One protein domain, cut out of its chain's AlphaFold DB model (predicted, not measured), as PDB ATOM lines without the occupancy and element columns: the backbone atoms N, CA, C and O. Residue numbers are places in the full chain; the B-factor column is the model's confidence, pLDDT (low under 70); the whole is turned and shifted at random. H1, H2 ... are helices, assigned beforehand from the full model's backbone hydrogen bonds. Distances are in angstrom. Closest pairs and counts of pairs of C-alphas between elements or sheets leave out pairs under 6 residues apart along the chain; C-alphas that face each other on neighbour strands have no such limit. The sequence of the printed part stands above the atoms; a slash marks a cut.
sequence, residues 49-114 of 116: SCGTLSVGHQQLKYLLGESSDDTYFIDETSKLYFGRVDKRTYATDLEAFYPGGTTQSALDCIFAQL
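AT A GLANCE: This is residues 49 to 114 of the 116 residues of an uncharacterized protein of Thiorhodococcus minor (UniProt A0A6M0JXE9). The longest helix, H3, and its partner H2 form a helical hairpin, two nearly parallel lines running opposite ways side by side, and this pair makes one wall of a small rounded body. H4 lies near H3, tilted to it, while the short H1 sits near the first residues of H2, after a stretch with no named element, residues 49 to 59. The printed part has 66 residues, with four named helices in the order H1, H2, H3, H4 and no named strand; the class is all helix. The whole is compact, with a radius of gyration of the C-alphas of 10.7 A, and its C-alphas span 27 by 23 by 23 A along the three main axes.

HOW THE PARTS SIT: H3, residues 87 to 97, touches H2, residues 72 to 81, and the closest C-alphas of the two are those of Leu 80 and Tyr 90, 6.6 A apart. They run opposite ways at a shallow tilt of 4 degrees and form a hairpin. H4, residues 104 to 112, is close to H3 but not clearly touching; their closest C-alphas, those of Ala 91 and Leu 107, are 6.9 A apart. These two run opposite ways at a steep tilt of 40 degrees. H2 and H4 are apart. H1, residues 60 to 63, is close to H2 but not clearly touching, and their closest C-alphas are those of Leu 63 and Phe 73, 6.8 A apart. H1 is apart from H3, and only just apart from H4, with 8.0 A between their closest C-alphas. Residues 54 to 55 pair with residues 58 to 59, antiparallel, in stretches too short to be named strands. In H2, H3 and H4 every O i to N i+4 pair is within hydrogen-bond range, while H1 is too short for such a pair.

IN THESE COORDINATES: H3 has 11 residues and measures 15.4 A from C-alpha 87 at (196.231, 174.554, 150.817) to C-alpha 97 at (202.311, 178.094, 164.569). H2 has 10 residues and measures 14.1 A from first to last C-alpha. H4 has 9 residues, measures 12.4 A and ends with C-alpha 112 at (200.781, 181.188, 143.076). H1 has 4 residues, measures 5.1 A and begins with C-alpha 60 at (209.443, 184.736, 154.777).

THE WHOLE: The two C-alphas farthest apart are those of Ser 67 and Arg 88, 28.3 A, and those of Ser 49 and Leu 114, the first and last printed, are 12.0 A apart. The printed part has no cut. The link from H2 to H3 is tight, those from H1 to H2 and from H3 to H4 are short, and no link is long. The mean pLDDT of the printed part is 94.4, and no printed residue is under 70.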
ATOM      1  N   SER A  49     210.018 185.587 145.252       97.44
ATOM      2  CA  SER A  49     208.742 186.225 144.901       97.44
ATOM      3  C   SER A  49     207.979 186.748 146.118       97.44
ATOM      4  O   SER A  49     207.296 187.768 146.031       97.44
ATOM      5  N   CYS A  50     208.089 186.063 147.258       97.75
ATOM      6  CA  CYS A  50     207.262 186.299 148.441       97.75
ATOM      7  C   CYS A  50     208.062 186.777 149.661       97.75
ATOM      8  O   CYS A  50     207.457 187.131 150.669       97.75
ATOM      9  N   GLY A  51     209.398 186.822 149.601       96.69
ATOM     10  CA  GLY A  51     210.267 187.004 150.771       96.69
ATOM     11  C   GLY A  51     210.006 188.245 151.639       96.69
ATOM     12  O   GLY A  51     210.323 188.231 152.828       96.69
ATOM     13  N   THR A  52     209.418 189.312 151.087       96.62
ATOM     14  CA  THR A  52     209.065 190.542 151.830       96.62
ATOM     15  C   THR A  52     207.761 190.438 152.623       96.62
ATOM     16  O   THR A  52     207.449 191.333 153.409       96.62
ATOM     17  N   LEU A  53     206.990 189.372 152.409       97.50
ATOM     18  CA  LEU A  53     205.747 189.084 153.114       97.50
ATOM     19  C   LEU A  53     206.029 188.327 154.412       97.50
ATOM     20  O   LEU A  53     207.121 187.792 154.621       97.50
ATOM     21  N   SER A  54     205.018 188.263 155.277       96.38
ATOM     22  CA  SER A  54     205.121 187.597 156.573       96.38
ATOM     23  C   SER A  54     204.038 186.547 156.771       96.38
ATOM     24  O   SER A  54     202.900 186.720 156.336       96.38
ATOM     25  N   VAL A  55     204.396 185.494 157.499       95.75
ATOM     26  CA  VAL A  55     203.464 184.567 158.147       95.75
ATOM     27  C   VAL A  55     203.491 184.888 159.639       95.75
ATOM     28  O   VAL A  55     204.544 184.865 160.281       95.75
ATOM     29  N   GLY A  56     202.357 185.331 160.186       94.44
ATOM     30  CA  GLY A  56     202.341 185.954 161.509       94.44
ATOM     31  C   GLY A  56     203.318 187.137 161.610       94.44
ATOM     32  O   GLY A  56     203.306 188.054 160.787       94.44
ATOM     33  N   HIS A  57     204.189 187.111 162.619       94.38
ATOM     34  CA  HIS A  57     205.265 188.095 162.799       94.38
ATOM     35  C   HIS A  57     206.569 187.773 162.052       94.38
ATOM     36  O   HIS A  57     207.491 188.588 162.078       94.38
ATOM     37  N   GLN A  58     206.666 186.613 161.403       95.19
ATOM     38  CA  GLN A  58     207.903 186.153 160.781       95.19
ATOM     39  C   GLN A  58     207.932 186.510 159.299       95.19
ATOM     40  O   GLN A  58     207.031 186.137 158.551       95.19
ATOM     41  N   GLN A  59     208.973 187.222 158.863       95.38
ATOM     42  CA  GLN A  59     209.197 187.482 157.439       95.38
ATOM     43  C   GLN A  59     209.657 186.203 156.738       95.38
ATOM     44  O   GLN A  59     210.558 185.521 157.226       95.38
ATOM     45  N   LEU A  60     209.103 185.926 155.558       96.12
ATOM     46  CA  LEU A  60     209.443 184.736 154.777       96.12
ATOM     47  C   LEU A  60     210.932 184.680 154.428       96.12
ATOM     48  O   LEU A  60     211.549 183.629 154.552       96.12
ATOM     49  N   LYS A  61     211.545 185.820 154.091       95.75
ATOM     50  CA  LYS A  61     212.990 185.894 153.838       95.75
ATOM     51  C   LYS A  61     213.843 185.520 155.053       95.75
ATOM     52  O   LYS A  61     214.945 185.017 154.887       95.75
ATOM     53  N   TYR A  62     213.367 185.796 156.267       94.88
ATOM     54  CA  TYR A  62     214.069 185.349 157.467       94.88
ATOM     55  C   TYR A  62     213.937 183.833 157.621       94.88
ATOM     56  O   TYR A  62     214.954 183.167 157.756       94.88
ATOM     57  N   LEU A  63     212.714 183.298 157.524       95.44
ATOM     58  CA  LEU A  63     212.433 181.864 157.684       95.44
ATOM     59  C   LEU A  63     213.160 180.978 156.665       95.44
ATOM     60  O   LEU A  63     213.527 179.857 156.995       95.44
ATOM     61  N   LEU A  64     213.357 181.479 155.445       94.75
ATOM     62  CA  LEU A  64     214.038 180.776 154.354       94.75
ATOM     63  C   LEU A  64     215.548 181.038 154.302       94.75
ATOM     64  O   LEU A  64     216.248 180.413 153.514       94.75
ATOM     65  N   GLY A  65     216.058 181.969 155.109       90.50
ATOM     66  CA  GLY A  65     217.472 182.321 155.114       90.50
ATOM     67  C   GLY A  65     218.314 181.397 155.995       90.50
ATOM     68  O   GLY A  65     217.859 180.897 157.019       90.50
ATOM     69  N   GLU A  66     219.603 181.296 155.668       86.75
ATOM     70  CA  GLU A  66     220.622 180.490 156.373       86.75
ATOM     71  C   GLU A  66     220.761 180.785 157.879       86.75
ATOM     72  O   GLU A  66     221.359 180.014 158.624       86.75
ATOM     73  N   SER A  67     220.274 181.940 158.339       87.00
ATOM     74  CA  SER A  67     220.348 182.354 159.744       87.00
ATOM     75  C   SER A  67     219.161 181.896 160.596       87.00
ATOM     76  O   SER A  67     219.138 182.201 161.787       87.00
ATOM     77  N   SER A  68     218.149 181.264 159.998       89.19
ATOM     78  CA  SER A  68     216.962 180.784 160.704       89.19
ATOM     79  C   SER A  68     217.116 179.321 161.107       89.19
ATOM     80  O   SER A  68     217.327 178.454 160.268       89.19
ATOM     81  N   ASP A  69     216.920 179.042 162.395       88.81
ATOM     82  CA  ASP A  69     216.809 177.674 162.922       88.81
ATOM     83  C   ASP A  69     215.360 177.139 162.860       88.81
ATOM     84  O   ASP A  69     215.069 176.025 163.305       88.81
ATOM     85  N   ASP A  70     214.423 177.940 162.344       89.44
ATOM     86  CA  ASP A  70     213.031 177.538 162.171       89.44
ATOM     87  C   ASP A  70     212.889 176.638 160.938       89.44
ATOM     88  O   ASP A  70     212.850 177.091 159.796       89.44
ATOM     89  N   THR A  71     212.799 175.337 161.198       92.38
ATOM     90  CA  THR A  71     212.592 174.310 160.168       92.38
ATOM     91  C   THR A  71     211.118 174.020 159.895       92.38
ATOM     92  O   THR A  71     210.810 173.304 158.944       92.38
ATOM     93  N   TYR A  72     210.196 174.569 160.693       95.25
ATOM     94  CA  TYR A  72     208.772 174.257 160.598       95.25
ATOM     95  C   TYR A  72     208.171 174.803 159.305       95.25
ATOM     96  O   TYR A  72     207.495 174.069 158.585       95.25
ATOM     97  N   PHE A  73     208.479 176.058 158.958       95.56
ATOM     98  CA  PHE A  73     208.030 176.640 157.692       95.56
ATOM     99  C   PHE A  73     208.495 175.805 156.494       95.56
ATOM    100  O   PHE A  73     207.707 175.516 155.595       95.56
ATOM    101  N   ILE A  74     209.764 175.386 156.495       94.94
ATOM    102  CA  ILE A  74     210.367 174.581 155.426       94.94
ATOM    103  C   ILE A  74     209.667 173.222 155.311       94.94
ATOM    104  O   ILE A  74     209.340 172.785 154.204       94.94
ATOM    105  N   ASP A  75     209.407 172.565 156.441       94.38
ATOM    106  CA  ASP A  75     208.742 171.266 156.491       94.38
ATOM    107  C   ASP A  75     207.294 171.333 155.977       94.38
ATOM    108  O   ASP A  75     206.933 170.608 155.046       94.38
ATOM    109  N   GLU A  76     206.483 172.260 156.492       96.38
ATOM    110  CA  GLU A  76     205.088 172.433 156.063       96.38
ATOM    111  C   GLU A  76     204.979 172.856 154.595       96.38
ATOM    112  O   GLU A  76     204.146 172.345 153.840       96.38
ATOM    113  N   THR A  77     205.880 173.724 154.136       95.88
ATOM    114  CA  THR A  77     205.921 174.153 152.732       95.88
ATOM    115  C   THR A  77     206.319 173.000 151.808       95.88
ATOM    116  O   THR A  77     205.753 172.835 150.725       95.88
ATOM    117  N   SER A  78     207.234 172.135 152.251       94.56
ATOM    118  CA  SER A  78     207.600 170.918 151.521       94.56
ATOM    119  C   SER A  78     206.439 169.921 151.472       94.56
ATOM    120  O   SER A  78     206.178 169.317 150.427       94.56
ATOM    121  N   LYS A  79     205.690 169.757 152.572       95.12
ATOM    122  CA  LYS A  79     204.477 168.925 152.604       95.12
ATOM    123  C   LYS A  79     203.418 169.441 151.634       95.12
ATOM    124  O   LYS A  79     202.812 168.622 150.939       95.12
ATOM    125  N   LEU A  80     203.225 170.758 151.548       96.25
ATOM    126  CA  LEU A  80     202.332 171.380 150.572       96.25
ATOM    127  C   LEU A  80     202.776 171.056 149.138       96.25
ATOM    128  O   LEU A  80     201.964 170.585 148.343       96.25
ATOM    129  N   TYR A  81     204.062 171.241 148.824       95.69
ATOM    130  CA  TYR A  81     204.616 170.963 147.494       95.69
ATOM    131  C   TYR A  81     204.415 169.506 147.057       95.69
ATOM    132  O   TYR A  81     203.990 169.232 145.937       95.69
ATOM    133  N   PHE A  82     204.661 168.550 147.957       93.75
ATOM    134  CA  PHE A  82     204.460 167.126 147.673       93.75
ATOM    135  C   PHE A  82     202.997 166.670 147.757       93.75
ATOM    136  O   PHE A  82     202.733 165.471 147.629       93.75
ATOM    137  N   GLY A  83     202.049 167.580 148.002       94.25
ATOM    138  CA  GLY A  83     200.631 167.256 148.148       94.25
ATOM    139  C   GLY A  83     200.318 166.380 149.365       94.25
ATOM    140  O   GLY A  83     199.317 165.664 149.367       94.25
ATOM    141  N   ARG A  84     201.177 166.398 150.394       94.94
ATOM    142  CA  ARG A  84     200.943 165.706 151.674       94.94
ATOM    143  C   ARG A  84     199.932 166.450 152.547       94.94
ATOM    144  O   ARG A  84     199.221 165.805 153.311       94.94
ATOM    145  N   VAL A  85     199.857 167.772 152.397       96.06
ATOM    146  CA  VAL A  85     198.813 168.632 152.972       96.06
ATOM    147  C   VAL A  85     198.171 169.472 151.868       96.06
ATOM    148  O   VAL A  85     198.822 169.812 150.880       96.06
ATOM    149  N   ASP A  86     196.881 169.782 152.013       97.50
ATOM    150  CA  ASP A  86     196.183 170.688 151.097       97.50
ATOM    151  C   ASP A  86     196.423 172.165 151.479       97.50
ATOM    152  O   ASP A  86     196.918 172.472 152.566       97.50
ATOM    153  N   LYS A  87     196.059 173.104 150.590       97.75
ATOM    154  CA  LYS A  87     196.231 174.554 150.817       97.75
ATOM    155  C   LYS A  87     195.575 175.041 152.116       97.75
ATOM    156  O   LYS A  87     196.076 175.961 152.753       97.75
ATOM    157  N   ARG A  88     194.445 174.447 152.505       97.62
ATOM    158  CA  ARG A  88     193.689 174.845 153.698       97.62
ATOM    159  C   ARG A  88     194.348 174.308 154.966       97.62
ATOM    160  O   ARG A  88     194.430 175.054 155.937       97.62
ATOM    161  N   THR A  89     194.801 173.057 154.965       98.19
ATOM    162  CA  THR A  89     195.579 172.472 156.062       98.19
ATOM    163  C   THR A  89     196.854 173.278 156.271       98.19
ATOM    164  O   THR A  89     197.040 173.805 157.357       98.19
ATOM    165  N   TYR A  90     197.616 173.533 155.204       97.75
ATOM    166  CA  TYR A  90     198.810 174.378 155.257       97.75
ATOM    167  C   TYR A  90     198.541 175.769 155.856       97.75
ATOM    168  O   TYR A  90     199.239 176.200 156.767       97.75
ATOM    169  N   ALA A  91     197.496 176.468 155.391       97.12
ATOM    170  CA  ALA A  91     197.125 177.773 155.944       97.12
ATOM    171  C   ALA A  91     196.785 177.700 157.442       97.12
ATOM    172  O   ALA A  91     197.247 178.531 158.219       97.12
ATOM    173  N   THR A  92     196.015 176.684 157.841       96.69
ATOM    174  CA  THR A  92     195.617 176.467 159.241       96.69
ATOM    175  C   THR A  92     196.831 176.207 160.130       96.69
ATOM    176  O   THR A  92     196.935 176.775 161.217       96.69
ATOM    177  N   ASP A  93     197.755 175.374 159.660       96.56
ATOM    178  CA  ASP A  93     198.958 174.982 160.390       96.56
ATOM    179  C   ASP A  93     199.900 176.184 160.575       96.56
ATOM    180  O   ASP A  93     200.344 176.468 161.691       96.56
ATOM    181  N   LEU A  94     200.100 176.987 159.522       96.50
ATOM    182  CA  LEU A  94     200.879 178.222 159.615       96.50
ATOM    183  C   LEU A  94     200.254 179.257 160.555       96.50
ATOM    184  O   LEU A  94     200.975 179.882 161.328       96.50
ATOM    185  N   GLU A  95     198.938 179.462 160.509       94.75
ATOM    186  CA  GLU A  95     198.255 180.405 161.406       94.75
ATOM    187  C   GLU A  95     198.328 179.969 162.875       94.75
ATOM    188  O   GLU A  95     198.419 180.815 163.768       94.75
ATOM    189  N   ALA A  96     198.314 178.660 163.132       95.12
ATOM    190  CA  ALA A  96     198.460 178.111 164.472       95.12
ATOM    191  C   ALA A  96     199.892 178.259 165.012       95.12
ATOM    192  O   ALA A  96     200.070 178.549 166.198       95.12
ATOM    193  N   PHE A  97     200.904 178.064 164.163       96.00
ATOM    194  CA  PHE A  97     202.311 178.094 164.569       96.00
ATOM    195  C   PHE A  97     202.914 179.508 164.589       96.00
ATOM    196  O   PHE A  97     203.711 179.824 165.474       96.00
ATOM    197  N   TYR A  98     202.511 180.378 163.657       95.25
ATOM    198  CA  TYR A  98     203.004 181.750 163.510       95.25
ATOM    199  C   TYR A  98     201.941 182.783 163.926       95.25
ATOM    200  O   TYR A  98     201.252 183.356 163.076       95.25
ATOM    201  N   PRO A  99     201.797 183.088 165.229       90.25
ATOM    202  CA  PRO A  99     200.784 184.025 165.695       90.25
ATOM    203  C   PRO A  99     201.118 185.486 165.354       90.25
ATOM    204  O   PRO A  99     202.278 185.877 165.204       90.25
ATOM    205  N   GLY A 100     200.075 186.324 165.330       82.44
ATOM    206  CA  GLY A 100     200.199 187.773 165.524       82.44
ATOM    207  C   GLY A 100     200.323 188.657 164.275       82.44
ATOM    208  O   GLY A 100     200.541 189.858 164.401       82.44
ATOM    209  N   GLY A 101     200.104 188.136 163.069       75.31
ATOM    210  CA  GLY A 101     200.116 188.945 161.845       75.31
ATOM    211  C   GLY A 101     199.173 188.426 160.766       75.31
ATOM    212  O   GLY A 101     198.557 187.375 160.914       75.31
ATOM    213  N   THR A 102     199.032 189.191 159.683       77.31
ATOM    214  CA  THR A 102     198.218 188.792 158.529       77.31
ATOM    215  C   THR A 102     198.998 187.824 157.648       77.31
ATOM    216  O   THR A 102     199.943 188.229 156.981       77.31
ATOM    217  N   THR A 103     198.553 186.571 157.598       90.81
ATOM    218  CA  THR A 103     199.184 185.506 156.799       90.81
ATOM    219  C   THR A 103     198.639 185.446 155.363       90.81
ATOM    220  O   THR A 103     199.322 184.959 154.466       90.81
ATOM    221  N   GLN A 104     197.449 186.003 155.089       95.81
ATOM    222  CA  GLN A 104     196.753 185.811 153.805       95.81
ATOM    223  C   GLN A 104     197.566 186.242 152.574       95.81
ATOM    224  O   GLN A 104     197.647 185.487 151.616       95.81
ATOM    225  N   SER A 105     198.219 187.411 152.595       96.44
ATOM    226  CA  SER A 105     199.016 187.859 151.442       96.44
ATOM    227  C   SER A 105     200.212 186.944 151.166       96.44
ATOM    228  O   SER A 105     200.542 186.704 150.007       96.44
ATOM    229  N   ALA A 106     200.845 186.412 152.219       97.19
ATOM    230  CA  ALA A 106     201.908 185.423 152.083       97.19
ATOM    231  C   ALA A 106     201.368 184.108 151.505       97.19
ATOM    232  O   ALA A 106     201.960 183.579 150.569       97.19
ATOM    233  N   LEU A 107     200.223 183.620 152.000       98.00
ATOM    234  CA  LEU A 107     199.564 182.417 151.480       98.00
ATOM    235  C   LEU A 107     199.209 182.554 149.998       98.00
ATOM    236  O   LEU A 107     199.532 181.668 149.212       98.00
ATOM    237  N   ASP A 108     198.598 183.673 149.609       97.81
ATOM    238  CA  ASP A 108     198.222 183.943 148.220       97.81
ATOM    239  C   ASP A 108     199.452 183.913 147.303       97.81
ATOM    240  O   ASP A 108     199.422 183.292 146.239       97.81
ATOM    241  N   CYS A 109     200.556 184.529 147.742       97.94
ATOM    242  CA  CYS A 109     201.818 184.510 147.010       97.94
ATOM    243  C   CYS A 109     202.391 183.089 146.898       97.94
ATOM    244  O   CYS A 109     202.674 182.633 145.794       97.94
ATOM    245  N   ILE A 110     202.493 182.356 148.012       97.75
ATOM    246  CA  ILE A 110     203.021 180.981 148.047       97.75
ATOM    247  C   ILE A 110     202.211 180.063 147.127       97.75
ATOM    248  O   ILE A 110     202.776 179.294 146.352       97.75
ATOM    249  N   PHE A 111     200.881 180.162 147.161       97.88
ATOM    250  CA  PHE A 111     200.015 179.331 146.330       97.88
ATOM    251  C   PHE A 111     200.123 179.632 144.843       97.88
ATOM    252  O   PHE A 111     199.862 178.728 144.051       97.88
ATOM    253  N   ALA A 112     200.502 180.853 144.465       97.56
ATOM    254  CA  ALA A 112     200.781 181.188 143.076       97.56
ATOM    255  C   ALA A 112     202.060 180.507 142.560       97.56
ATOM    256  O   ALA A 112     202.165 180.278 141.366       97.56
ATOM    257  N   GLN A 113     203.008 180.148 143.438       96.69
ATOM    258  CA  GLN A 113     204.288 179.534 143.047       96.69
ATOM    259  C   GLN A 113     204.226 178.001 142.878       96.69
ATOM    260  O   GLN A 113     205.236 177.375 142.535       96.69
ATOM    261  N   LEU A 114     203.069 177.380 143.151       93.12
ATOM    262  CA  LEU A 114     202.872 175.925 143.052       93.12
ATOM    263  C   LEU A 114     202.797 175.418 141.606       93.12
ATOM    264  O   LEU A 114     203.114 174.257 141.364       93.12
TER     265      LEU A 114